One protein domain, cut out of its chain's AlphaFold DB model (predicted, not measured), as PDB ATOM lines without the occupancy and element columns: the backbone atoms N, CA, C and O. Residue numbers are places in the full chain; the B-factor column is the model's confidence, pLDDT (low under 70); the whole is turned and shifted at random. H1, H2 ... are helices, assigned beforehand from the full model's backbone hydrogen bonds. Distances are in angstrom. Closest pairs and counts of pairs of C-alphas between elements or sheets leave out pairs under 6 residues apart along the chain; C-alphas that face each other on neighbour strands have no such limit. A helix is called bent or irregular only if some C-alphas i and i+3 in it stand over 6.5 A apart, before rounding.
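AT A GLANCE: This is residues 472 to 646 of the 651 residues of an uncharacterized protein of Bradyrhizobium valentinum (UniProt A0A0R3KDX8). Two long helices, H2 and H10, lie side by side and make one half of an elongated body, with H1 folded back beside the start of H2. Towards the other half, H2 runs into a cluster of shorter helices, in which H3 and H4 make a hairpin and H5 and H6 are set at steep angles to their neighbours, while H7 meets the end of H10 at its residues 642 to 645. The printed part has 175 residues with ten named helices, H1 to H10 in order, and no named strand; the class is all helix. The whole is only just compact, close to loose, with a radius of gyration of the C-alphas of 18.4 A, and spans 62 by 35 by 29 A.

IN THESE COORDINATES: H1 is residues 472 to 480, beginning at C-alpha 472 (342.569, 298.079, 368.828). H2, the longest, is residues 489 to 513, 34.4 A, with a kink of 28 degrees near residue 504; it is only just irregular, C-alphas 506 and 509 being 7.0 A apart. H3 is residues 517 to 531, 18.2 A, irregular, with C-alphas 526 and 529 9.2 A apart. H4 is residues 536 to 547, 16.3 A; H5 is 555 to 566, 15.8 A; H6 is 574 to 585, 15.7 A. H7 is residues 590 to 597, 11.1 A, H8 is 600 to 603 and H9 is 607 to 611. H10 is residues 625 to 645, 30.1 A, ending at C-alpha 645 (356.459, 301.249, 388.014).

HOW THE PARTS SIT: H1 and H2 are close but not clearly touching; their closest C-alphas, Met 475 and Leu 491, are 6.3 A apart. H2, with residues 489 to 499 alone, touches H10 at a shallow tilt of 16 degrees, the same way, closest at C-alphas Ala 492 and Ala 628, 4.7 A. H3 and H4 form a helical hairpin at 8 degrees, closest at C-alphas Leu 517 and Val 546, 6.3 A. H5 is the hub, touching H2, H4, H6, H7 and H8; its closest C-alphas with H4, Met 561 and Gly 538, are 4.5 A apart. H6 touches H3 at a steep tilt of 48 degrees, opposite ways, closest at C-alphas Leu 576 and Leu 523, 5.6 A. H7 touches H10, closest at C-alphas Gly 592 and Trp 645, 3.6 A. H9 and H5 are close but not clearly touching, with C-alphas Ser 607 and Gly 556 closest at 7.8 A. Every O i to N i+4 pair is within hydrogen-bond range in H1, H4, H5, H6, H7, H9 and H10, against 16 of 21 in H2 and 9 of 11 in H3; H8 is too short for one.

THE WHOLE: The farthest C-alphas, Asp 482 and Ala 526, are 62.4 A apart. The printed part has no cut. The link from H9 to H10, residues 612 to 624, is long. Mean pLDDT of the printed part is 87.1; residues 481 to 486 and 614 to 621 are under 70.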
ATOM      1  N   LEU A 472     343.953 297.636 368.644       90.56
ATOM      2  CA  LEU A 472     342.569 298.079 368.828       90.56
ATOM      3  C   LEU A 472     341.800 298.059 367.507       90.56
ATOM      4  O   LEU A 472     340.737 297.454 367.444       90.56
ATOM      5  N   ARG A 473     342.368 298.624 366.436       85.81
ATOM      6  CA  ARG A 473     341.729 298.642 365.112       85.81
ATOM      7  C   ARG A 473     341.440 297.235 364.589       85.81
ATOM      8  O   ARG A 473     340.371 296.996 364.041       85.81
ATOM      9  N   ALA A 474     342.380 296.305 364.753       86.06
ATOM     10  CA  ALA A 474     342.173 294.915 364.361       86.06
ATOM     11  C   ALA A 474     341.033 294.254 365.159       86.06
ATOM     12  O   ALA A 474     340.238 293.515 364.584       86.06
ATOM     13  N   MET A 475     340.926 294.550 366.460       88.00
ATOM     14  CA  MET A 475     339.846 294.053 367.319       88.00
ATOM     15  C   MET A 475     338.482 294.668 366.961       88.00
ATOM     16  O   MET A 475     337.487 293.951 366.874       88.00
ATOM     17  N   ASP A 476     338.429 295.980 366.720       84.94
ATOM     18  CA  ASP A 476     337.190 296.686 366.373       84.94
ATOM     19  C   ASP A 476     336.663 296.210 365.004       84.94
ATOM     20  O   ASP A 476     335.482 295.893 364.877       84.94
ATOM     21  N   ASN A 477     337.544 296.036 364.008       81.25
ATOM     22  CA  ASN A 477     337.184 295.435 362.717       81.25
ATOM     23  C   ASN A 477     336.624 294.015 362.885       81.25
ATOM     24  O   ASN A 477     335.598 293.679 362.299       81.25
ATOM     25  N   ALA A 478     337.263 293.197 363.726       82.38
ATOM     26  CA  ALA A 478     336.806 291.841 364.014       82.38
ATOM     27  C   ALA A 478     335.433 291.790 364.701       82.38
ATOM     28  O   ALA A 478     334.724 290.800 364.563       82.38
ATOM     29  N   THR A 479     335.049 292.856 365.406       80.31
ATOM     30  CA  THR A 479     333.721 292.988 366.023       80.31
ATOM     31  C   THR A 479     332.645 293.335 364.989       80.31
ATOM     32  O   THR A 479     331.497 292.933 365.143       80.31
ATOM     33  N   GLN A 480     333.000 294.093 363.947       73.88
ATOM     34  CA  GLN A 480     332.066 294.560 362.913       73.88
ATOM     35  C   GLN A 480     331.846 293.529 361.802       73.88
ATOM     36  O   GLN A 480     330.763 293.449 361.225       73.88
ATOM     37  N   GLU A 481     332.873 292.744 361.490       66.44
ATOM     38  CA  GLU A 481     332.764 291.618 360.576       66.44
ATOM     39  C   GLU A 481     332.071 290.466 361.321       66.44
ATOM     40  O   GLU A 481     332.696 289.820 362.157       66.44
ATOM     41  N   ASP A 482     330.784 290.218 361.031       49.53
ATOM     42  CA  ASP A 482     329.954 289.101 361.546       49.53
ATOM     43  C   ASP A 482     330.453 287.733 361.022       49.53
ATOM     44  O   ASP A 482     329.758 286.934 360.392       49.53
ATOM     45  N   VAL A 483     331.748 287.501 361.194       54.81
ATOM     46  CA  VAL A 483     332.483 286.313 360.807       54.81
ATOM     47  C   VAL A 483     332.632 285.488 362.072       54.81
ATOM     48  O   VAL A 483     333.120 285.960 363.094       54.81
ATOM     49  N   LEU A 484     332.235 284.218 362.012       56.84
ATOM     50  CA  LEU A 484     332.536 283.247 363.061       56.84
ATOM     51  C   LEU A 484     334.065 283.102 363.189       56.84
ATOM     52  O   LEU A 484     334.676 282.277 362.504       56.84
ATOM     53  N   TRP A 485     334.681 283.913 364.055       58.44
ATOM     54  CA  TRP A 485     336.109 283.869 364.356       58.44
ATOM     55  C   TRP A 485     336.443 282.519 364.980       58.44
ATOM     56  O   TRP A 485     336.182 282.264 366.154       58.44
ATOM     57  N   ARG A 486     337.020 281.629 364.169       62.47
ATOM     58  CA  ARG A 486     337.492 280.323 364.644       62.47
ATOM     59  C   ARG A 486     338.799 280.432 365.424       62.47
ATOM     60  O   ARG A 486     339.081 279.527 366.193       62.47
ATOM     61  N   ASP A 487     339.576 281.501 365.230       74.88
ATOM     62  CA  ASP A 487     340.821 281.763 365.960       74.88
ATOM     63  C   ASP A 487     341.138 283.268 366.026       74.88
ATOM     64  O   ASP A 487     341.427 283.904 365.016       74.88
ATOM     65  N   ALA A 488     341.103 283.826 367.231       83.88
ATOM     66  CA  ALA A 488     341.438 285.208 367.562       83.88
ATOM     67  C   ALA A 488     342.836 285.337 368.206       83.88
ATOM     68  O   ALA A 488     343.176 286.383 368.764       83.88
ATOM     69  N   GLY A 489     343.683 284.300 368.129       83.81
ATOM     70  CA  GLY A 489     345.013 284.300 368.751       83.81
ATOM     71  C   GLY A 489     345.924 285.431 368.260       83.81
ATOM     72  O   GLY A 489     346.675 286.004 369.047       83.81
ATOM     73  N   LEU A 490     345.825 285.821 366.984       83.56
ATOM     74  CA  LEU A 490     346.587 286.951 366.435       83.56
ATOM     75  C   LEU A 490     346.171 288.299 367.044       83.56
ATOM     76  O   LEU A 490     347.038 289.140 367.281       83.56
ATOM     77  N   LEU A 491     344.881 288.483 367.353       86.69
ATOM     78  CA  LEU A 491     344.388 289.688 368.025       86.69
ATOM     79  C   LEU A 491     344.980 289.786 369.436       86.69
ATOM     80  O   LEU A 491     345.522 290.822 369.813       86.69
ATOM     81  N   ALA A 492     344.962 288.680 370.187       87.56
ATOM     82  CA  ALA A 492     345.557 288.613 371.520       87.56
ATOM     83  C   ALA A 492     347.082 288.862 371.500       87.56
ATOM     84  O   ALA A 492     347.617 289.590 372.339       87.56
ATOM     85  N   LEU A 493     347.796 288.308 370.513       86.69
ATOM     86  CA  LEU A 493     349.239 288.528 370.350       86.69
ATOM     87  C   LEU A 493     349.592 289.987 370.031       86.69
ATOM     88  O   LEU A 493     350.629 290.461 370.503       86.69
ATOM     89  N   GLY A 494     348.734 290.706 369.298       89.94
ATOM     90  CA  GLY A 494     348.890 292.143 369.056       89.94
ATOM     91  C   GLY A 494     348.989 292.945 370.357       89.94
ATOM     92  O   GLY A 494     349.903 293.752 370.523       89.94
ATOM     93  N   PHE A 495     348.141 292.643 371.345       91.88
ATOM     94  CA  PHE A 495     348.177 293.320 372.646       91.88
ATOM     95  C   PHE A 495     349.427 292.975 373.470       91.88
ATOM     96  O   PHE A 495     350.037 293.865 374.063       91.88
ATOM     97  N   PHE A 496     349.887 291.721 373.471       91.19
ATOM     98  CA  PHE A 496     351.146 291.365 374.144       91.19
ATOM     99  C   PHE A 496     352.375 292.035 373.521       91.19
ATOM    100  O   PHE A 496     353.341 292.325 374.229       91.19
ATOM    101  N   ARG A 497     352.338 292.329 372.217       91.69
ATOM    102  CA  ARG A 497     353.399 293.093 371.555       91.69
ATOM    103  C   ARG A 497     353.519 294.513 372.118       91.69
ATOM    104  O   ARG A 497     354.636 295.012 372.211       91.69
ATOM    105  N   VAL A 498     352.422 295.127 372.569       94.44
ATOM    106  CA  VAL A 498     352.450 296.439 373.245       94.44
ATOM    107  C   VAL A 498     353.252 296.362 374.546       94.44
ATOM    108  O   VAL A 498     354.143 297.178 374.762       94.44
ATOM    109  N   ILE A 499     353.004 295.343 375.378       93.75
ATOM    110  CA  ILE A 499     353.762 295.100 376.621       93.75
ATOM    111  C   ILE A 499     355.253 294.917 376.338       93.75
ATOM    112  O   ILE A 499     356.097 295.484 377.028       93.75
ATOM    113  N   GLU A 500     355.577 294.137 375.309       93.88
ATOM    114  CA  GLU A 500     356.955 293.894 374.893       93.88
ATOM    115  C   GLU A 500     357.668 295.186 374.485       93.88
ATOM    116  O   GLU A 500     358.800 295.427 374.907       93.88
ATOM    117  N   ILE A 501     357.005 296.028 373.689       93.62
ATOM    118  CA  ILE A 501     357.540 297.327 373.276       93.62
ATOM    119  C   ILE A 501     357.764 298.212 374.503       93.62
ATOM    120  O   ILE A 501     358.878 298.692 374.693       93.62
ATOM    121  N   GLU A 502     356.767 298.369 375.373       94.38
ATOM    122  CA  GLU A 502     356.886 299.251 376.539       94.38
ATOM    123  C   GLU A 502     357.980 298.797 377.521       94.38
ATOM    124  O   GLU A 502     358.703 299.643 378.044       94.38
ATOM    125  N   LEU A 503     358.173 297.488 377.736       93.38
ATOM    126  CA  LEU A 503     359.294 296.985 378.544       93.38
ATOM    127  C   LEU A 503     360.653 297.315 377.922       93.38
ATOM    128  O   LEU A 503     361.579 297.708 378.633       93.38
ATOM    129  N   ASN A 504     360.796 297.152 376.607       93.31
ATOM    130  CA  ASN A 504     362.049 297.488 375.937       93.31
ATOM    131  C   ASN A 504     362.330 298.995 376.017       93.31
ATOM    132  O   ASN A 504     363.433 299.381 376.396       93.31
ATOM    133  N   GLU A 505     361.343 299.830 375.684       90.88
ATOM    134  CA  GLU A 505     361.522 301.278 375.536       90.88
ATOM    135  C   GLU A 505     361.617 302.019 376.877       90.88
ATOM    136  O   GLU A 505     362.379 302.977 376.985       90.88
ATOM    137  N   ARG A 506     360.890 301.588 377.919       91.69
ATOM    138  CA  ARG A 506     360.917 302.263 379.233       91.69
ATOM    139  C   ARG A 506     361.960 301.732 380.192       91.69
ATOM    140  O   ARG A 506     362.411 302.470 381.058       91.69
ATOM    141  N   PHE A 507     362.279 300.445 380.097       92.56
ATOM    142  CA  PHE A 507     363.056 299.772 381.129       92.56
ATOM    143  C   PHE A 507     364.392 299.281 380.593       92.56
ATOM    144  O   PHE A 507     365.440 299.749 381.031       92.56
ATOM    145  N   VAL A 508     364.377 298.380 379.612       92.44
ATOM    146  CA  VAL A 508     365.597 297.672 379.205       92.44
ATOM    147  C   VAL A 508     366.580 298.568 378.459       92.44
ATOM    148  O   VAL A 508     367.750 298.612 378.842       92.44
ATOM    149  N   ARG A 509     366.140 299.300 377.425       91.00
ATOM    150  CA  ARG A 509     367.032 300.184 376.650       91.00
ATOM    151  C   ARG A 509     367.579 301.330 377.512       91.00
ATOM    152  O   ARG A 509     368.797 301.513 377.499       91.00
ATOM    153  N   PRO A 510     366.760 302.057 378.302       90.81
ATOM    154  CA  PRO A 510     367.278 303.124 379.159       90.81
ATOM    155  C   PRO A 510     368.204 302.623 380.276       90.81
ATOM    156  O   PRO A 510     369.141 303.320 380.654       90.81
ATOM    157  N   ALA A 511     367.987 301.414 380.804       91.81
ATOM    158  CA  ALA A 511     368.922 300.819 381.760       91.81
ATOM    159  C   ALA A 511     370.243 300.416 381.085       91.81
ATOM    160  O   ALA A 511     371.318 300.677 381.621       91.81
ATOM    161  N   ALA A 512     370.180 299.819 379.889       92.44
ATOM    162  CA  ALA A 512     371.362 299.418 379.129       92.44
ATOM    163  C   ALA A 512     372.218 300.619 378.691       92.44
ATOM    164  O   ALA A 512     373.444 300.533 378.736       92.44
ATOM    165  N   SER A 513     371.610 301.754 378.324       88.81
ATOM    166  CA  SER A 513     372.355 302.967 377.945       88.81
ATOM    167  C   SER A 513     373.144 303.582 379.110       88.81
ATOM    168  O   SER A 513     374.163 304.233 378.884       88.81
ATOM    169  N   GLY A 514     372.719 303.330 380.352       88.12
ATOM    170  CA  GLY A 514     373.449 303.702 381.566       88.12
ATOM    171  C   GLY A 514     374.638 302.792 381.899       88.12
ATOM    172  O   GLY A 514     375.374 303.079 382.843       88.12
ATOM    173  N   ILE A 515     374.847 301.700 381.152       93.69
ATOM    174  CA  ILE A 515     375.889 300.704 381.423       93.69
ATOM    175  C   ILE A 515     377.046 300.849 380.434       93.69
ATOM    176  O   ILE A 515     376.909 300.635 379.231       93.69
ATOM    177  N   ALA A 516     378.245 301.113 380.952       94.00
ATOM    178  CA  ALA A 516     379.464 301.055 380.152       94.00
ATOM    179  C   ALA A 516     379.873 299.595 379.878       94.00
ATOM    180  O   ALA A 516     380.205 298.851 380.806       94.00
ATOM    181  N   LEU A 517     379.926 299.197 378.599       93.44
ATOM    182  CA  LEU A 517     380.249 297.823 378.180       93.44
ATOM    183  C   LEU A 517     381.571 297.306 378.770       93.44
ATOM    184  O   LEU A 517     381.634 296.190 379.279       93.44
ATOM    185  N   ALA A 518     382.617 298.138 378.751       93.50
ATOM    186  CA  ALA A 518     383.930 297.776 379.286       93.50
ATOM    187  C   ALA A 518     383.889 297.494 380.798       93.50
ATOM    188  O   ALA A 518     384.572 296.590 381.279       93.50
ATOM    189  N   GLN A 519     383.070 298.238 381.546       94.50
ATOM    190  CA  GLN A 519     382.908 298.045 382.985       94.50
ATOM    191  C   GLN A 519     382.115 296.770 383.289       94.50
ATOM    192  O   GLN A 519     382.497 296.019 384.186       94.50
ATOM    193  N   LEU A 520     381.062 296.493 382.512       94.56
ATOM    194  CA  LEU A 520     380.295 295.251 382.615       94.56
ATOM    195  C   LEU A 520     381.185 294.022 382.363       94.56
ATOM    196  O   LEU A 520     381.172 293.079 383.154       94.56
ATOM    197  N   ASP A 521     381.991 294.054 381.299       93.94
ATOM    198  CA  ASP A 521     382.907 292.963 380.952       93.94
ATOM    199  C   ASP A 521     384.004 292.777 382.019       93.94
ATOM    200  O   ASP A 521     384.308 291.642 382.395       93.94
ATOM    201  N   ALA A 522     384.547 293.869 382.572       94.94
ATOM    202  CA  ALA A 522     385.540 293.815 383.646       94.94
ATOM    203  C   ALA A 522     384.976 293.212 384.946       94.94
ATOM    204  O   ALA A 522     385.603 292.332 385.539       94.94
ATOM    205  N   LEU A 523     383.779 293.635 385.374       94.00
ATOM    206  CA  LEU A 523     383.116 293.100 386.570       94.00
ATOM    207  C   LEU A 523     382.737 291.626 386.397       94.00
ATOM    208  O   LEU A 523     382.930 290.823 387.310       94.00
ATOM    209  N   ARG A 524     382.264 291.244 385.207       93.62
ATOM    210  CA  ARG A 524     381.975 289.845 384.873       93.62
ATOM    211  C   ARG A 524     383.234 288.976 384.925       93.62
ATOM    212  O   ARG A 524     383.178 287.860 385.436       93.62
ATOM    213  N   ALA A 525     384.355 289.470 384.401       92.81
ATOM    214  CA  ALA A 525     385.630 288.760 384.453       92.81
ATOM    215  C   ALA A 525     386.135 288.603 385.898       92.81
ATOM    216  O   ALA A 525     386.574 287.517 386.271       92.81
ATOM    217  N   ALA A 526     386.015 289.656 386.716       92.56
ATOM    218  CA  ALA A 526     386.413 289.642 388.125       92.56
ATOM    219  C   ALA A 526     385.579 288.670 388.981       92.56
ATOM    220  O   ALA A 526     386.133 287.990 389.840       92.56
ATOM    221  N   ALA A 527     384.274 288.554 388.716       91.75
ATOM    222  CA  ALA A 527     383.372 287.635 389.417       91.75
ATOM    223  C   ALA A 527     383.678 286.141 389.152       91.75
ATOM    224  O   ALA A 527     383.341 285.271 389.962       91.75
ATOM    225  N   GLY A 528     384.306 285.825 388.012       90.19
ATOM    226  CA  GLY A 528     384.570 284.453 387.572       90.19
ATOM    227  C   GLY A 528     383.296 283.630 387.312       90.19
ATOM    228  O   GLY A 528     382.171 284.090 387.486       90.19
ATOM    229  N   GLN A 529     383.446 282.365 386.897       87.94
ATOM    230  CA  GLN A 529     382.291 281.519 386.538       87.94
ATOM    231  C   GLN A 529     381.336 281.238 387.707       87.94
ATOM    232  O   GLN A 529     380.135 281.081 387.496       87.94
ATOM    233  N   ALA A 530     381.857 281.141 388.933       86.38
ATOM    234  CA  ALA A 530     381.038 280.890 390.114       86.38
ATOM    235  C   ALA A 530     380.170 282.110 390.465       86.38
ATOM    236  O   ALA A 530     378.983 281.939 390.736       86.38
ATOM    237  N   GLY A 531     380.737 283.322 390.374       86.25
ATOM    238  CA  GLY A 531     380.063 284.586 390.684       86.25
ATOM    239  C   GLY A 531     379.071 285.069 389.622       86.25
ATOM    240  O   GLY A 531     378.330 286.015 389.875       86.25
ATOM    241  N   THR A 532     379.016 284.429 388.448       90.38
ATOM    242  CA  THR A 532     378.013 284.706 387.397       90.38
ATOM    243  C   THR A 532     377.004 283.571 387.221       90.38
ATOM    244  O   THR A 532     376.097 283.656 386.386       90.38
ATOM    245  N   LYS A 533     377.148 282.474 387.977       88.69
ATOM    246  CA  LYS A 533     376.302 281.285 387.845       88.69
ATOM    247  C   LYS A 533     374.865 281.620 388.258       88.69
ATOM    248  O   LYS A 533     374.590 281.851 389.429       88.69
ATOM    249  N   GLY A 534     373.958 281.612 387.280       84.31
ATOM    250  CA  GLY A 534     372.553 282.012 387.439       84.31
ATOM    251  C   GLY A 534     372.192 283.329 386.748       84.31
ATOM    252  O   GLY A 534     371.013 283.621 386.643       84.31
ATOM    253  N   TRP A 535     373.185 284.077 386.251       93.38
ATOM    254  CA  TRP A 535     373.020 285.309 385.466       93.38
ATOM    255  C   TRP A 535     373.558 285.185 384.031       93.38
ATOM    256  O   TRP A 535     373.653 286.167 383.305       93.38
ATOM    257  N   ASN A 536     374.000 283.997 383.604       87.38
ATOM    258  CA  ASN A 536     374.720 283.849 382.334       87.38
ATOM    259  C   ASN A 536     373.864 284.229 381.115       87.38
ATOM    260  O   ASN A 536     374.396 284.839 380.186       87.38
ATOM    261  N   ALA A 537     372.572 283.880 381.116       88.94
ATOM    262  CA  ALA A 537     371.661 284.224 380.029       88.94
ATOM    263  C   ALA A 537     371.325 285.719 380.067       88.94
ATOM    264  O   ALA A 537     371.567 286.414 379.081       88.94
ATOM    265  N   GLY A 538     370.895 286.242 381.219       91.19
ATOM    266  CA  GLY A 538     370.593 287.658 381.416       91.19
ATOM    267  C   GLY A 538     371.775 288.573 381.101       91.19
ATOM    268  O   GLY A 538     371.607 289.555 380.388       91.19
ATOM    269  N   LEU A 539     372.994 288.237 381.542       93.06
ATOM    270  CA  LEU A 539     374.208 289.009 381.233       93.06
ATOM    271  C   LEU A 539     374.588 288.938 379.755       93.06
ATOM    272  O   LEU A 539     375.091 289.922 379.219       93.06
ATOM    273  N   SER A 540     374.380 287.798 379.091       92.06
ATOM    274  CA  SER A 540     374.613 287.692 377.646       92.06
ATOM    275  C   SER A 540     373.654 288.597 376.879       92.06
ATOM    276  O   SER A 540     374.086 289.349 376.008       92.06
ATOM    277  N   THR A 541     372.375 288.559 377.248       92.56
ATOM    278  CA  THR A 541     371.318 289.388 376.673       92.56
ATOM    279  C   THR A 541     371.582 290.874 376.919       92.56
ATOM    280  O   THR A 541     371.623 291.656 375.974       92.56
ATOM    281  N   LEU A 542     371.859 291.264 378.167       93.50
ATOM    282  CA  LEU A 542     372.165 292.646 378.537       93.50
ATOM    283  C   LEU A 542     373.388 293.172 377.782       93.50
ATOM    284  O   LEU A 542     373.348 294.266 377.230       93.50
ATOM    285  N   ARG A 543     374.461 292.378 377.699       94.25
ATOM    286  CA  ARG A 543     375.666 292.736 376.941       94.25
ATOM    287  C   ARG A 543     375.366 292.965 375.459       94.25
ATOM    288  O   ARG A 543     375.928 293.891 374.883       94.25
ATOM    289  N   SER A 544     374.503 292.140 374.861       92.62
ATOM    290  CA  SER A 544     374.095 292.275 373.457       92.62
ATOM    291  C   SER A 544     373.403 293.616 373.207       92.62
ATOM    292  O   SER A 544     373.812 294.365 372.324       92.62
ATOM    293  N   ILE A 545     372.469 293.995 374.084       92.31
ATOM    294  CA  ILE A 545     371.737 295.270 374.001       92.31
ATOM    295  C   ILE A 545     372.655 296.468 374.253       92.31
ATOM    296  O   ILE A 545     372.565 297.474 373.555       92.31
ATOM    297  N   VAL A 546     373.568 296.373 375.226       92.25
ATOM    298  CA  VAL A 546     374.558 297.433 375.487       92.25
ATOM    299  C   VAL A 546     375.472 297.627 374.269       92.25
ATOM    300  O   VAL A 546     375.816 298.757 373.928       92.25
ATOM    301  N   ALA A 547     375.863 296.542 373.595       91.56
ATOM    302  CA  ALA A 547     376.684 296.602 372.385       91.56
ATOM    303  C   ALA A 547     375.898 297.082 371.151       91.56
ATOM    304  O   ALA A 547     376.477 297.716 370.268       91.56
ATOM    305  N   ASN A 548     374.599 296.789 371.086       89.88
ATOM    306  CA  ASN A 548     373.707 297.187 370.007       89.88
ATOM    307  C   ASN A 548     372.383 297.767 370.554       89.88
ATOM    308  O   ASN A 548     371.415 297.026 370.739       89.88
ATOM    309  N   PRO A 549     372.281 299.100 370.709       83.56
ATOM    310  CA  PRO A 549     371.081 299.761 371.237       83.56
ATOM    311  C   PRO A 549     369.803 299.600 370.393       83.56
ATOM    312  O   PRO A 549     368.724 299.992 370.847       83.56
ATOM    313  N   SER A 550     369.919 299.079 369.163       82.19
ATOM    314  CA  SER A 550     368.783 298.772 368.281       82.19
ATOM    315  C   SER A 550     368.179 297.384 368.525       82.19
ATOM    316  O   SER A 550     367.098 297.082 368.014       82.19
ATOM    317  N   GLU A 551     368.858 296.531 369.295       85.56
ATOM    318  CA  GLU A 551     368.375 295.194 369.617       85.56
ATOM    319  C   GLU A 551     367.134 295.259 370.518       85.56
ATOM    320  O   GLU A 551     367.090 295.997 371.503       85.56
ATOM    321  N   ARG A 552     366.105 294.477 370.172       84.50
ATOM    322  CA  ARG A 552     364.843 294.397 370.919       84.50
ATOM    323  C   ARG A 552     364.636 292.979 371.419       84.50
ATOM    324  O   ARG A 552     364.740 292.023 370.650       84.50
ATOM    325  N   LEU A 553     364.280 292.851 372.689       89.44
ATOM    326  CA  LEU A 553     363.999 291.559 373.292       89.44
ATOM    327  C   LEU A 553     362.540 291.162 373.115       89.44
ATOM    328  O   LEU A 553     361.635 291.973 373.299       89.44
ATOM    329  N   MET A 554     362.325 289.878 372.840       90.12
ATOM    330  CA  MET A 554     360.999 289.279 372.937       90.12
ATOM    331  C   MET A 554     360.593 289.051 374.405       90.12
ATOM    332  O   MET A 554     361.450 288.963 375.286       90.12
ATOM    333  N   LEU A 555     359.296 288.865 374.672       88.25
ATOM    334  CA  LEU A 555     358.752 288.634 376.023       88.25
ATOM    335  C   LEU A 555     359.447 287.505 376.803       88.25
ATOM    336  O   LEU A 555     359.601 287.611 378.015       88.25
ATOM    337  N   GLY A 556     359.873 286.429 376.130       88.69
ATOM    338  CA  GLY A 556     360.588 285.316 376.768       88.69
ATOM    339  C   GLY A 556     361.925 285.755 377.383       88.69
ATOM    340  O   GLY A 556     362.060 285.701 378.606       88.69
ATOM    341  N   PRO A 557     362.875 286.247 376.564       90.62
ATOM    342  CA  PRO A 557     364.126 286.828 377.052       90.62
ATOM    343  C   PRO A 557     363.940 287.973 378.058       90.62
ATOM    344  O   PRO A 557     364.677 288.032 379.038       90.62
ATOM    345  N   LEU A 558     362.940 288.849 377.868       91.19
ATOM    346  CA  LEU A 558     362.613 289.909 378.835       91.19
ATOM    347  C   LEU A 558     362.281 289.333 380.209       91.19
ATOM    348  O   LEU A 558     362.827 289.765 381.221       91.19
ATOM    349  N   ARG A 559     361.398 288.333 380.243       90.94
ATOM    350  CA  ARG A 559     360.985 287.669 381.478       90.94
ATOM    351  C   ARG A 559     362.168 287.008 382.177       90.94
ATOM    352  O   ARG A 559     362.301 287.150 383.387       90.94
ATOM    353  N   GLU A 560     362.996 286.275 381.435       91.06
ATOM    354  CA  GLU A 560     364.185 285.610 381.980       91.06
ATOM    355  C   GLU A 560     365.158 286.625 382.575       91.06
ATOM    356  O   GLU A 560     365.568 286.475 383.724       91.06
ATOM    357  N   MET A 561     365.438 287.707 381.847       91.81
ATOM    358  CA  MET A 561     366.317 288.776 382.310       91.81
ATOM    359  C   MET A 561     365.780 289.459 383.579       91.81
ATOM    360  O   MET A 561     366.512 289.598 384.559       91.81
ATOM    361  N   CYS A 562     364.498 289.840 383.598       91.69
ATOM    362  CA  CYS A 562     363.867 290.439 384.778       91.69
ATOM    363  C   CYS A 562     363.881 289.485 385.979       91.69
ATOM    364  O   CYS A 562     364.128 289.912 387.104       91.69
ATOM    365  N   ASN A 563     363.649 288.191 385.747       92.00
ATOM    366  CA  ASN A 563     363.672 287.184 386.798       92.00
ATOM    367  C   ASN A 563     365.073 287.011 387.396       92.00
ATOM    368  O   ASN A 563     365.215 287.050 388.616       92.00
ATOM    369  N   GLU A 564     366.098 286.855 386.554       93.38
ATOM    370  CA  GLU A 564     367.483 286.684 387.003       93.38
ATOM    371  C   GLU A 564     367.969 287.907 387.793       93.38
ATOM    372  O   GLU A 564     368.523 287.756 388.884       93.38
ATOM    373  N   PHE A 565     367.741 289.119 387.284       94.19
ATOM    374  CA  PHE A 565     368.250 290.343 387.909       94.19
ATOM    375  C   PHE A 565     367.431 290.817 389.116       94.19
ATOM    376  O   PHE A 565     368.007 291.402 390.037       94.19
ATOM    377  N   GLY A 566     366.123 290.543 389.145       91.19
ATOM    378  CA  GLY A 566     365.258 290.821 390.295       91.19
ATOM    379  C   GLY A 566     365.460 289.826 391.439       91.19
ATOM    380  O   GLY A 566     365.445 290.212 392.604       91.19
ATOM    381  N   HIS A 567     365.755 288.562 391.126       90.31
ATOM    382  CA  HIS A 567     365.849 287.486 392.121       90.31
ATOM    383  C   HIS A 567     367.186 286.741 392.005       90.31
ATOM    384  O   HIS A 567     367.217 285.531 391.755       90.31
ATOM    385  N   PRO A 568     368.321 287.447 392.170       90.06
ATOM    386  CA  PRO A 568     369.629 286.840 392.005       90.06
ATOM    387  C   PRO A 568     369.887 285.768 393.071       90.06
ATOM    388  O   PRO A 568     369.633 286.004 394.259       90.06
ATOM    389  N   PRO A 569     370.485 284.624 392.695       89.19
ATOM    390  CA  PRO A 569     371.028 283.681 393.662       89.19
ATOM    391  C   PRO A 569     372.045 284.353 394.595       89.19
ATOM    392  O   PRO A 569     372.800 285.233 394.181       89.19
ATOM    393  N   ALA A 570     372.152 283.874 395.836       88.94
ATOM    394  CA  ALA A 570     373.143 284.374 396.800       88.94
ATOM    395  C   ALA A 570     374.606 284.179 396.346       88.94
ATOM    396  O   ALA A 570     375.516 284.762 396.924       88.94
ATOM    397  N   THR A 571     374.833 283.354 395.321       91.44
ATOM    398  CA  THR A 571     376.150 283.068 394.742       91.44
ATOM    399  C   THR A 571     376.633 284.122 393.747       91.44
ATOM    400  O   THR A 571     377.768 284.019 393.293       91.44
ATOM    401  N   ILE A 572     375.794 285.092 393.369       94.81
ATOM    402  CA  ILE A 572     376.190 286.161 392.446       94.81
ATOM    403  C   ILE A 572     377.138 287.141 393.146       94.81
ATOM    404  O   ILE A 572     376.895 287.536 394.287       94.81
ATOM    405  N   ASP A 573     378.204 287.550 392.452       96.44
ATOM    406  CA  ASP A 573     379.158 288.537 392.963       96.44
ATOM    407  C   ASP A 573     378.462 289.854 393.346       96.44
ATOM    408  O   ASP A 573     377.674 290.412 392.578       96.44
ATOM    409  N   ALA A 574     378.763 290.365 394.543       93.94
ATOM    410  CA  ALA A 574     378.065 291.513 395.113       93.94
ATOM    411  C   ALA A 574     378.297 292.812 394.322       93.94
ATOM    412  O   ALA A 574     377.376 293.623 394.213       93.94
ATOM    413  N   ASN A 575     379.489 293.004 393.746       94.88
ATOM    414  CA  ASN A 575     379.816 294.213 392.988       94.88
ATOM    415  C   ASN A 575     379.154 294.187 391.611       94.88
ATOM    416  O   ASN A 575     378.548 295.178 391.202       94.88
ATOM    417  N   LEU A 576     379.216 293.044 390.919       95.25
ATOM    418  CA  LEU A 576     378.499 292.844 389.660       95.25
ATOM    419  C   LEU A 576     376.988 293.009 389.862       95.25
ATOM    420  O   LEU A 576     376.327 293.678 389.064       95.25
ATOM    421  N   ARG A 577     376.454 292.454 390.956       94.88
ATOM    422  CA  ARG A 577     375.046 292.598 391.319       94.88
ATOM    423  C   ARG A 577     374.659 294.054 391.530       94.88
ATOM    424  O   ARG A 577     373.711 294.512 390.898       94.88
ATOM    425  N   ALA A 578     375.380 294.763 392.394       94.88
ATOM    426  CA  ALA A 578     375.100 296.160 392.702       94.88
ATOM    427  C   ALA A 578     375.182 297.043 391.450       94.88
ATOM    428  O   ALA A 578     374.337 297.910 391.264       94.88
ATOM    429  N   PHE A 579     376.148 296.785 390.565       95.69
ATOM    430  CA  PHE A 579     376.312 297.529 389.318       95.69
ATOM    431  C   PHE A 579     375.115 297.372 388.369       95.69
ATOM    432  O   PHE A 579     374.552 298.370 387.923       95.69
ATOM    433  N   VAL A 580     374.691 296.133 388.090       94.56
ATOM    434  CA  VAL A 580     373.551 295.874 387.193       94.56
ATOM    435  C   VAL A 580     372.236 296.344 387.822       94.56
ATOM    436  O   VAL A 580     371.433 296.989 387.151       94.56
ATOM    437  N   GLN A 581     372.019 296.066 389.112       94.25
ATOM    438  CA  GLN A 581     370.794 296.475 389.804       94.25
ATOM    439  C   GLN A 581     370.678 297.997 389.894       94.25
ATOM    440  O   GLN A 581     369.599 298.515 389.635       94.25
ATOM    441  N   ALA A 582     371.773 298.721 390.149       94.06
ATOM    442  CA  ALA A 582     371.750 300.182 390.167       94.06
ATOM    443  C   ALA A 582     371.265 300.768 388.832       94.06
ATOM    444  O   ALA A 582     370.419 301.655 388.843       94.06
ATOM    445  N   ALA A 583     371.742 300.242 387.697       93.69
ATOM    446  CA  ALA A 583     371.325 300.701 386.370       93.69
ATOM    447  C   ALA A 583     369.848 300.396 386.055       93.69
ATOM    448  O   ALA A 583     369.173 301.192 385.411       93.69
ATOM    449  N   LEU A 584     369.325 299.257 386.519       94.00
ATOM    450  CA  LEU A 584     367.902 298.927 386.371       94.00
ATOM    451  C   LEU A 584     367.032 299.796 387.291       94.00
ATOM    452  O   LEU A 584     365.989 300.295 386.877       94.00
ATOM    453  N   GLU A 585     367.473 300.020 388.530       94.38
ATOM    454  CA  GLU A 585     366.754 300.823 389.518       94.38
ATOM    455  C   GLU A 585     366.600 302.291 389.114       94.38
ATOM    456  O   GLU A 585     365.609 302.904 389.510       94.38
ATOM    457  N   THR A 586     367.501 302.857 388.298       93.50
ATOM    458  CA  THR A 586     367.337 304.241 387.816       93.50
ATOM    459  C   THR A 586     366.096 304.428 386.947       93.50
ATOM    460  O   THR A 586     365.628 305.552 386.801       93.50
ATOM    461  N   GLN A 587     365.568 303.346 386.369       94.31
ATOM    462  CA  GLN A 587     364.372 303.364 385.526       94.31
ATOM    463  C   GLN A 587     363.100 302.992 386.296       94.31
ATOM    464  O   GLN A 587     362.015 302.949 385.714       94.31
ATOM    465  N   LEU A 588     363.208 302.730 387.602       94.69
ATOM    466  CA  LEU A 588     362.108 302.278 388.447       94.69
ATOM    467  C   LEU A 588     361.702 303.346 389.468       94.69
ATOM    468  O   LEU A 588     362.525 303.955 390.152       94.69
ATOM    469  N   THR A 589     360.396 303.522 389.644       95.69
ATOM    470  CA  THR A 589     359.824 304.270 390.771       95.69
ATOM    471  C   THR A 589     359.960 303.458 392.075       95.69
ATOM    472  O   THR A 589     360.327 302.279 392.048       95.69
ATOM    473  N   PRO A 590     359.643 304.022 393.259       95.38
ATOM    474  CA  PRO A 590     359.597 303.236 394.494       95.38
ATOM    475  C   PRO A 590     358.674 302.008 394.417       95.38
ATOM    476  O   PRO A 590     359.061 300.931 394.864       95.38
ATOM    477  N   SER A 591     357.490 302.140 393.808       95.31
ATOM    478  CA  SER A 591     356.577 301.012 393.585       95.31
ATOM    479  C   SER A 591     357.121 300.032 392.543       95.31
ATOM    480  O   SER A 591     356.978 298.826 392.718       95.31
ATOM    481  N   GLY A 592     357.797 300.524 391.501       95.50
ATOM    482  CA  GLY A 592     358.452 299.679 390.503       95.50
ATOM    483  C   GLY A 592     359.580 298.832 391.075       95.50
ATOM    484  O   GLY A 592     359.680 297.655 390.748       95.50
ATOM    485  N   ARG A 593     360.391 299.386 391.986       95.50
ATOM    486  CA  ARG A 593     361.428 298.621 392.696       95.50
ATOM    487  C   ARG A 593     360.826 297.507 393.539       95.50
ATOM    488  O   ARG A 593     361.291 296.375 393.459       95.50
ATOM    489  N   ALA A 594     359.767 297.806 394.291       94.75
ATOM    490  CA  ALA A 594     359.047 296.781 395.043       94.75
ATOM    491  C   ALA A 594     358.538 295.665 394.112       94.75
ATOM    492  O   ALA A 594     358.804 294.498 394.371       94.75
ATOM    493  N   ALA A 595     357.909 296.024 392.990       94.12
ATOM    494  CA  ALA A 595     357.389 295.060 392.020       94.12
ATOM    495  C   ALA A 595     358.484 294.241 391.306       94.12
ATOM    496  O   ALA A 595     358.282 293.068 390.990       94.12
ATOM    497  N   PHE A 596     359.649 294.839 391.042       93.56
ATOM    498  CA  PHE A 596     360.785 294.166 390.411       93.56
ATOM    499  C   PHE A 596     361.391 293.084 391.315       93.56
ATOM    500  O   PHE A 596     361.685 291.988 390.842       93.56
ATOM    501  N   PHE A 597     361.532 293.376 392.613       92.44
ATOM    502  CA  PHE A 597     362.114 292.461 393.602       92.44
ATOM    503  C   PHE A 597     361.106 291.487 394.242       92.44
ATOM    504  O   PHE A 597     361.522 290.560 394.932       92.44
ATOM    505  N   ALA A 598     359.798 291.700 394.052       88.00
ATOM    506  CA  ALA A 598     358.725 290.862 394.595       88.00
ATOM    507  C   ALA A 598     358.085 289.917 393.559       88.00
ATOM    508  O   ALA A 598     356.996 289.409 393.797       88.00
ATOM    509  N   GLN A 599     358.729 289.683 392.412       86.56
ATOM    510  CA  GLN A 599     358.231 288.882 391.277       86.56
ATOM    511  C   GLN A 599     357.049 289.487 390.488       86.56
ATOM    512  O   GLN A 599     356.837 289.092 389.339       86.56
ATOM    513  N   ASP A 600     356.350 290.496 391.015       91.19
ATOM    514  CA  ASP A 600     355.178 291.115 390.378       91.19
ATOM    515  C   ASP A 600     355.424 291.551 388.925       91.19
ATOM    516  O   ASP A 600     354.559 291.353 388.066       91.19
ATOM    517  N   LEU A 601     356.600 292.123 388.618       89.31
ATOM    518  CA  LEU A 601     356.942 292.514 387.245       89.31
ATOM    519  C   LEU A 601     357.006 291.294 386.316       89.31
ATOM    520  O   LEU A 601     356.467 291.323 385.210       89.31
ATOM    521  N   VAL A 602     357.644 290.216 386.764       89.44
ATOM    522  CA  VAL A 602     357.813 288.981 385.987       89.44
ATOM    523  C   VAL A 602     356.463 288.301 385.754       89.44
ATOM    524  O   VAL A 602     356.206 287.788 384.661       89.44
ATOM    525  N   ASP A 603     355.569 288.357 386.739       88.81
ATOM    526  CA  ASP A 603     354.241 287.752 386.664       88.81
ATOM    527  C   ASP A 603     353.349 288.395 385.599       88.81
ATOM    528  O   ASP A 603     352.522 287.704 384.985       88.81
ATOM    529  N   THR A 604     353.566 289.683 385.295       87.50
ATOM    530  CA  THR A 604     352.852 290.366 384.203       87.50
ATOM    531  C   THR A 604     353.071 289.710 382.836       87.50
ATOM    532  O   THR A 604     352.160 289.727 382.007       87.50
ATOM    533  N   VAL A 605     354.220 289.053 382.639       82.81
ATOM    534  CA  VAL A 605     354.650 288.406 381.384       82.81
ATOM    535  C   VAL A 605     354.960 286.912 381.564       82.81
ATOM    536  O   VAL A 605     355.748 286.319 380.823       82.81
ATOM    537  N   SER A 606     354.344 286.272 382.562       82.75
ATOM    538  CA  SER A 606     354.568 284.855 382.884       82.75
ATOM    539  C   SER A 606     354.282 283.907 381.704       82.75
ATOM    540  O   SER A 606     353.390 284.139 380.884       82.75
ATOM    541  N   SER A 607     355.033 282.793 381.622       75.69
ATOM    542  CA  SER A 607     354.842 281.752 380.587       75.69
ATOM    543  C   SER A 607     353.400 281.271 380.518       75.69
ATOM    544  O   SER A 607     352.864 281.146 379.425       75.69
ATOM    545  N   SER A 608     352.793 280.997 381.673       78.56
ATOM    546  CA  SER A 608     351.419 280.508 381.763       78.56
ATOM    547  C   SER A 608     350.451 281.509 381.147       78.56
ATOM    548  O   SER A 608     349.653 281.135 380.297       78.56
ATOM    549  N   ARG A 609     350.580 282.794 381.496       77.62
ATOM    550  CA  ARG A 609     349.733 283.864 380.966       77.62
ATOM    551  C   ARG A 609     349.892 284.023 379.456       77.62
ATOM    552  O   ARG A 609     348.888 284.057 378.763       77.62
ATOM    553  N   VAL A 610     351.118 284.057 378.928       76.44
ATOM    554  CA  VAL A 610     351.357 284.212 377.477       76.44
ATOM    555  C   VAL A 610     350.935 282.964 376.689       76.44
ATOM    556  O   VAL A 610     350.403 283.080 375.586       76.44
ATOM    557  N   GLN A 611     351.148 281.760 377.231       75.81
ATOM    558  CA  GLN A 611     350.783 280.506 376.562       75.81
ATOM    559  C   GLN A 611     349.270 280.279 376.492       75.81
ATOM    560  O   GLN A 611     348.820 279.656 375.536       75.81
ATOM    561  N   SER A 612     348.489 280.818 377.433       76.44
ATOM    562  CA  SER A 612     347.020 280.758 377.392       76.44
ATOM    563  C   SER A 612     346.407 281.445 376.169       76.44
ATOM    564  O   SER A 612     345.282 281.123 375.801       76.44
ATOM    565  N   TYR A 613     347.146 282.353 375.522       77.50
ATOM    566  CA  TYR A 613     346.695 283.107 374.346       77.50
ATOM    567  C   TYR A 613     347.526 282.812 373.089       77.50
ATOM    568  O   TYR A 613     347.378 283.484 372.069       77.50
ATOM    569  N   ARG A 614     348.414 281.810 373.145       67.62
ATOM    570  CA  ARG A 614     349.140 281.297 371.979       67.62
ATOM    571  C   ARG A 614     348.449 280.054 371.458       67.62
ATOM    572  O   ARG A 614     348.096 279.171 372.233       67.62
ATOM    573  N   ASN A 615     348.353 279.950 370.139       60.56
ATOM    574  CA  ASN A 615     347.871 278.736 369.514       60.56
ATOM    575  C   ASN A 615     349.045 277.769 369.239       60.56
ATOM    576  O   ASN A 615     349.881 278.081 368.387       60.56
ATOM    577  N   PRO A 616     349.204 276.630 369.949       54.28
ATOM    578  CA  PRO A 616     350.160 275.614 369.530       54.28
ATOM    579  C   PRO A 616     349.629 274.914 368.261       54.28
ATOM    580  O   PRO A 616     348.573 274.279 368.331       54.28
ATOM    581  N   PRO A 617     350.364 274.931 367.127       45.22
ATOM    582  CA  PRO A 617     349.885 274.419 365.834       45.22
ATOM    583  C   PRO A 617     349.464 272.938 365.813       45.22
ATOM    584  O   PRO A 617     348.859 272.486 364.848       45.22
ATOM    585  N   ALA A 618     349.792 272.161 366.850       45.34
ATOM    586  CA  ALA A 618     349.650 270.706 366.875       45.34
ATOM    587  C   ALA A 618     348.490 270.166 367.741       45.34
ATOM    588  O   ALA A 618     348.305 268.950 367.786       45.34
ATOM    589  N   HIS A 619     347.716 271.007 368.446       50.31
ATOM    590  CA  HIS A 619     346.781 270.516 369.483       50.31
ATOM    591  C   HIS A 619     345.319 270.974 369.376       50.31
ATOM    592  O   HIS A 619     344.561 270.750 370.318       50.31
ATOM    593  N   GLY A 620     344.893 271.583 368.263       53.94
ATOM    594  CA  GLY A 620     343.474 271.915 368.038       53.94
ATOM    595  C   GLY A 620     342.862 272.859 369.083       53.94
ATOM    596  O   GLY A 620     341.644 272.887 369.245       53.94
ATOM    597  N   ARG A 621     343.699 273.602 369.817       61.81
ATOM    598  CA  ARG A 621     343.247 274.709 370.660       61.81
ATOM    599  C   ARG A 621     342.982 275.903 369.752       61.81
ATOM    600  O   ARG A 621     343.622 276.060 368.724       61.81
ATOM    601  N   PHE A 622     342.010 276.715 370.110       72.50
ATOM    602  CA  PHE A 622     341.685 277.942 369.402       72.50
ATOM    603  C   PHE A 622     341.448 279.006 370.459       72.50
ATOM    604  O   PHE A 622     340.881 278.702 371.511       72.50
ATOM    605  N   VAL A 623     341.921 280.223 370.214       77.31
ATOM    606  CA  VAL A 623     341.622 281.349 371.100       77.31
ATOM    607  C   VAL A 623     340.325 281.958 370.590       77.31
ATOM    608  O   VAL A 623     340.283 282.437 369.461       77.31
ATOM    609  N   GLY A 624     339.255 281.899 371.378       83.00
ATOM    610  CA  GLY A 624     338.003 282.554 371.020       83.00
ATOM    611  C   GLY A 624     338.111 284.076 371.119       83.00
ATOM    612  O   GLY A 624     339.032 284.636 371.723       83.00
ATOM    613  N   PHE A 625     337.153 284.771 370.510       84.19
ATOM    614  CA  PHE A 625     337.104 286.233 370.548       84.19
ATOM    615  C   PHE A 625     336.935 286.771 371.984       84.19
ATOM    616  O   PHE A 625     337.586 287.741 372.369       84.19
ATOM    617  N   SER A 626     336.151 286.082 372.823       85.00
ATOM    618  CA  SER A 626     336.013 286.373 374.260       85.00
ATOM    619  C   SER A 626     337.347 286.339 375.012       85.00
ATOM    620  O   SER A 626     337.625 287.189 375.863       85.00
ATOM    621  N   GLU A 627     338.207 285.380 374.688       86.12
ATOM    622  CA  GLU A 627     339.530 285.235 375.280       86.12
ATOM    623  C   GLU A 627     340.471 286.343 374.798       86.12
ATOM    624  O   GLU A 627     341.254 286.864 375.593       86.12
ATOM    625  N   ALA A 628     340.364 286.762 373.534       86.94
ATOM    626  CA  ALA A 628     341.106 287.908 373.014       86.94
ATOM    627  C   ALA A 628     340.682 289.227 373.694       86.94
ATOM    628  O   ALA A 628     341.544 290.032 374.058       86.94
ATOM    629  N   MET A 629     339.388 289.419 373.966       86.69
ATOM    630  CA  MET A 629     338.885 290.553 374.760       86.69
ATOM    631  C   MET A 629     339.393 290.514 376.207       86.69
ATOM    632  O   MET A 629     339.819 291.534 376.753       86.69
ATOM    633  N   THR A 630     339.449 289.325 376.811       88.75
ATOM    634  CA  THR A 630     340.056 289.135 378.141       88.75
ATOM    635  C   THR A 630     341.547 289.493 378.126       88.75
ATOM    636  O   THR A 630     342.046 290.145 379.041       88.75
ATOM    637  N   CYS A 631     342.269 289.109 377.067       89.06
ATOM    638  CA  CYS A 631     343.677 289.459 376.883       89.06
ATOM    639  C   CYS A 631     343.885 290.979 376.799       89.06
ATOM    640  O   CYS A 631     344.765 291.502 377.485       89.06
ATOM    641  N   LYS A 632     343.046 291.692 376.035       91.38
ATOM    642  CA  LYS A 632     343.051 293.163 375.981       91.38
ATOM    643  C   LYS A 632     342.935 293.770 377.381       91.38
ATOM    644  O   LYS A 632     343.745 294.629 377.721       91.38
ATOM    645  N   GLN A 633     341.995 293.298 378.207       89.88
ATOM    646  CA  GLN A 633     341.836 293.805 379.575       89.88
ATOM    647  C   GLN A 633     343.085 293.559 380.434       89.88
ATOM    648  O   GLN A 633     343.577 294.472 381.091       89.88
ATOM    649  N   ILE A 634     343.657 292.353 380.373       90.56
ATOM    650  CA  ILE A 634     344.886 292.012 381.110       90.56
ATOM    651  C   ILE A 634     346.054 292.911 380.695       90.56
ATOM    652  O   ILE A 634     346.849 293.334 381.541       90.56
ATOM    653  N   VAL A 635     346.187 293.190 379.397       91.69
ATOM    654  CA  VAL A 635     347.225 294.081 378.876       91.69
ATOM    655  C   VAL A 635     346.987 295.512 379.345       91.69
ATOM    656  O   VAL A 635     347.923 296.126 379.847       91.69
ATOM    657  N   THR A 636     345.753 296.014 379.292       91.00
ATOM    658  CA  THR A 636     345.376 297.319 379.858       91.00
ATOM    659  C   THR A 636     345.758 297.435 381.337       91.00
ATOM    660  O   THR A 636     346.430 298.390 381.736       91.00
ATOM    661  N   ASP A 637     345.412 296.440 382.154       92.00
ATOM    662  CA  ASP A 637     345.749 296.429 383.581       92.00
ATOM    663  C   ASP A 637     347.269 296.394 383.804       92.00
ATOM    664  O   ASP A 637     347.797 297.038 384.712       92.00
ATOM    665  N   THR A 638     347.990 295.664 382.950       93.50
ATOM    666  CA  THR A 638     349.456 295.584 382.984       93.50
ATOM    667  C   THR A 638     350.101 296.921 382.622       93.50
ATOM    668  O   THR A 638     351.013 297.362 383.320       93.50
ATOM    669  N   LEU A 639     349.605 297.607 381.590       94.00
ATOM    670  CA  LEU A 639     350.087 298.932 381.192       94.00
ATOM    671  C   LEU A 639     349.892 299.955 382.314       94.00
ATOM    672  O   LEU A 639     350.821 300.692 382.640       94.00
ATOM    673  N   ASN A 640     348.738 299.938 382.986       92.12
ATOM    674  CA  ASN A 640     348.490 300.807 384.138       92.12
ATOM    675  C   ASN A 640     349.497 300.583 385.274       92.12
ATOM    676  O   ASN A 640     349.987 301.551 385.864       92.12
ATOM    677  N   ARG A 641     349.869 299.323 385.544       94.19
ATOM    678  CA  ARG A 641     350.949 299.005 386.491       94.19
ATOM    679  C   ARG A 641     352.281 299.564 386.006       94.19
ATOM    680  O   ARG A 641     352.949 300.255 386.769       94.19
ATOM    681  N   TYR A 642     352.633 299.347 384.739       94.25
ATOM    682  CA  TYR A 642     353.889 299.828 384.155       94.25
ATOM    683  C   TYR A 642     354.026 301.341 384.246       94.25
ATOM    684  O   TYR A 642     355.088 301.829 384.627       94.25
ATOM    685  N   PHE A 643     352.950 302.089 384.003       93.00
ATOM    686  CA  PHE A 643     352.988 303.538 384.135       93.00
ATOM    687  C   PHE A 643     353.177 304.030 385.580       93.00
ATOM    688  O   PHE A 643     353.484 305.202 385.784       93.00
ATOM    689  N   SER A 644     352.956 303.171 386.579       92.75
ATOM    690  CA  SER A 644     353.289 303.449 387.980       92.75
ATOM    691  C   SER A 644     354.677 302.939 388.380       92.75
ATOM    692  O   SER A 644     355.245 303.442 389.346       92.75
ATOM    693  N   TRP A 645     355.213 301.939 387.673       95.06
ATOM    694  CA  TRP A 645     356.459 301.249 388.014       95.06
ATOM    695  C   TRP A 645     357.691 301.858 387.356       95.06
ATOM    696  O   TRP A 645     358.755 301.874 387.968       95.06
ATOM    697  N   PHE A 646     357.563 302.362 386.133       93.94
ATOM    698  CA  PHE A 646     358.682 302.945 385.401       93.94
ATOM    699  C   PHE A 646     358.693 304.465 385.521       93.94
ATOM    700  O   PHE A 646     357.640 305.096 385.634       93.94
TER     701      PHE A 646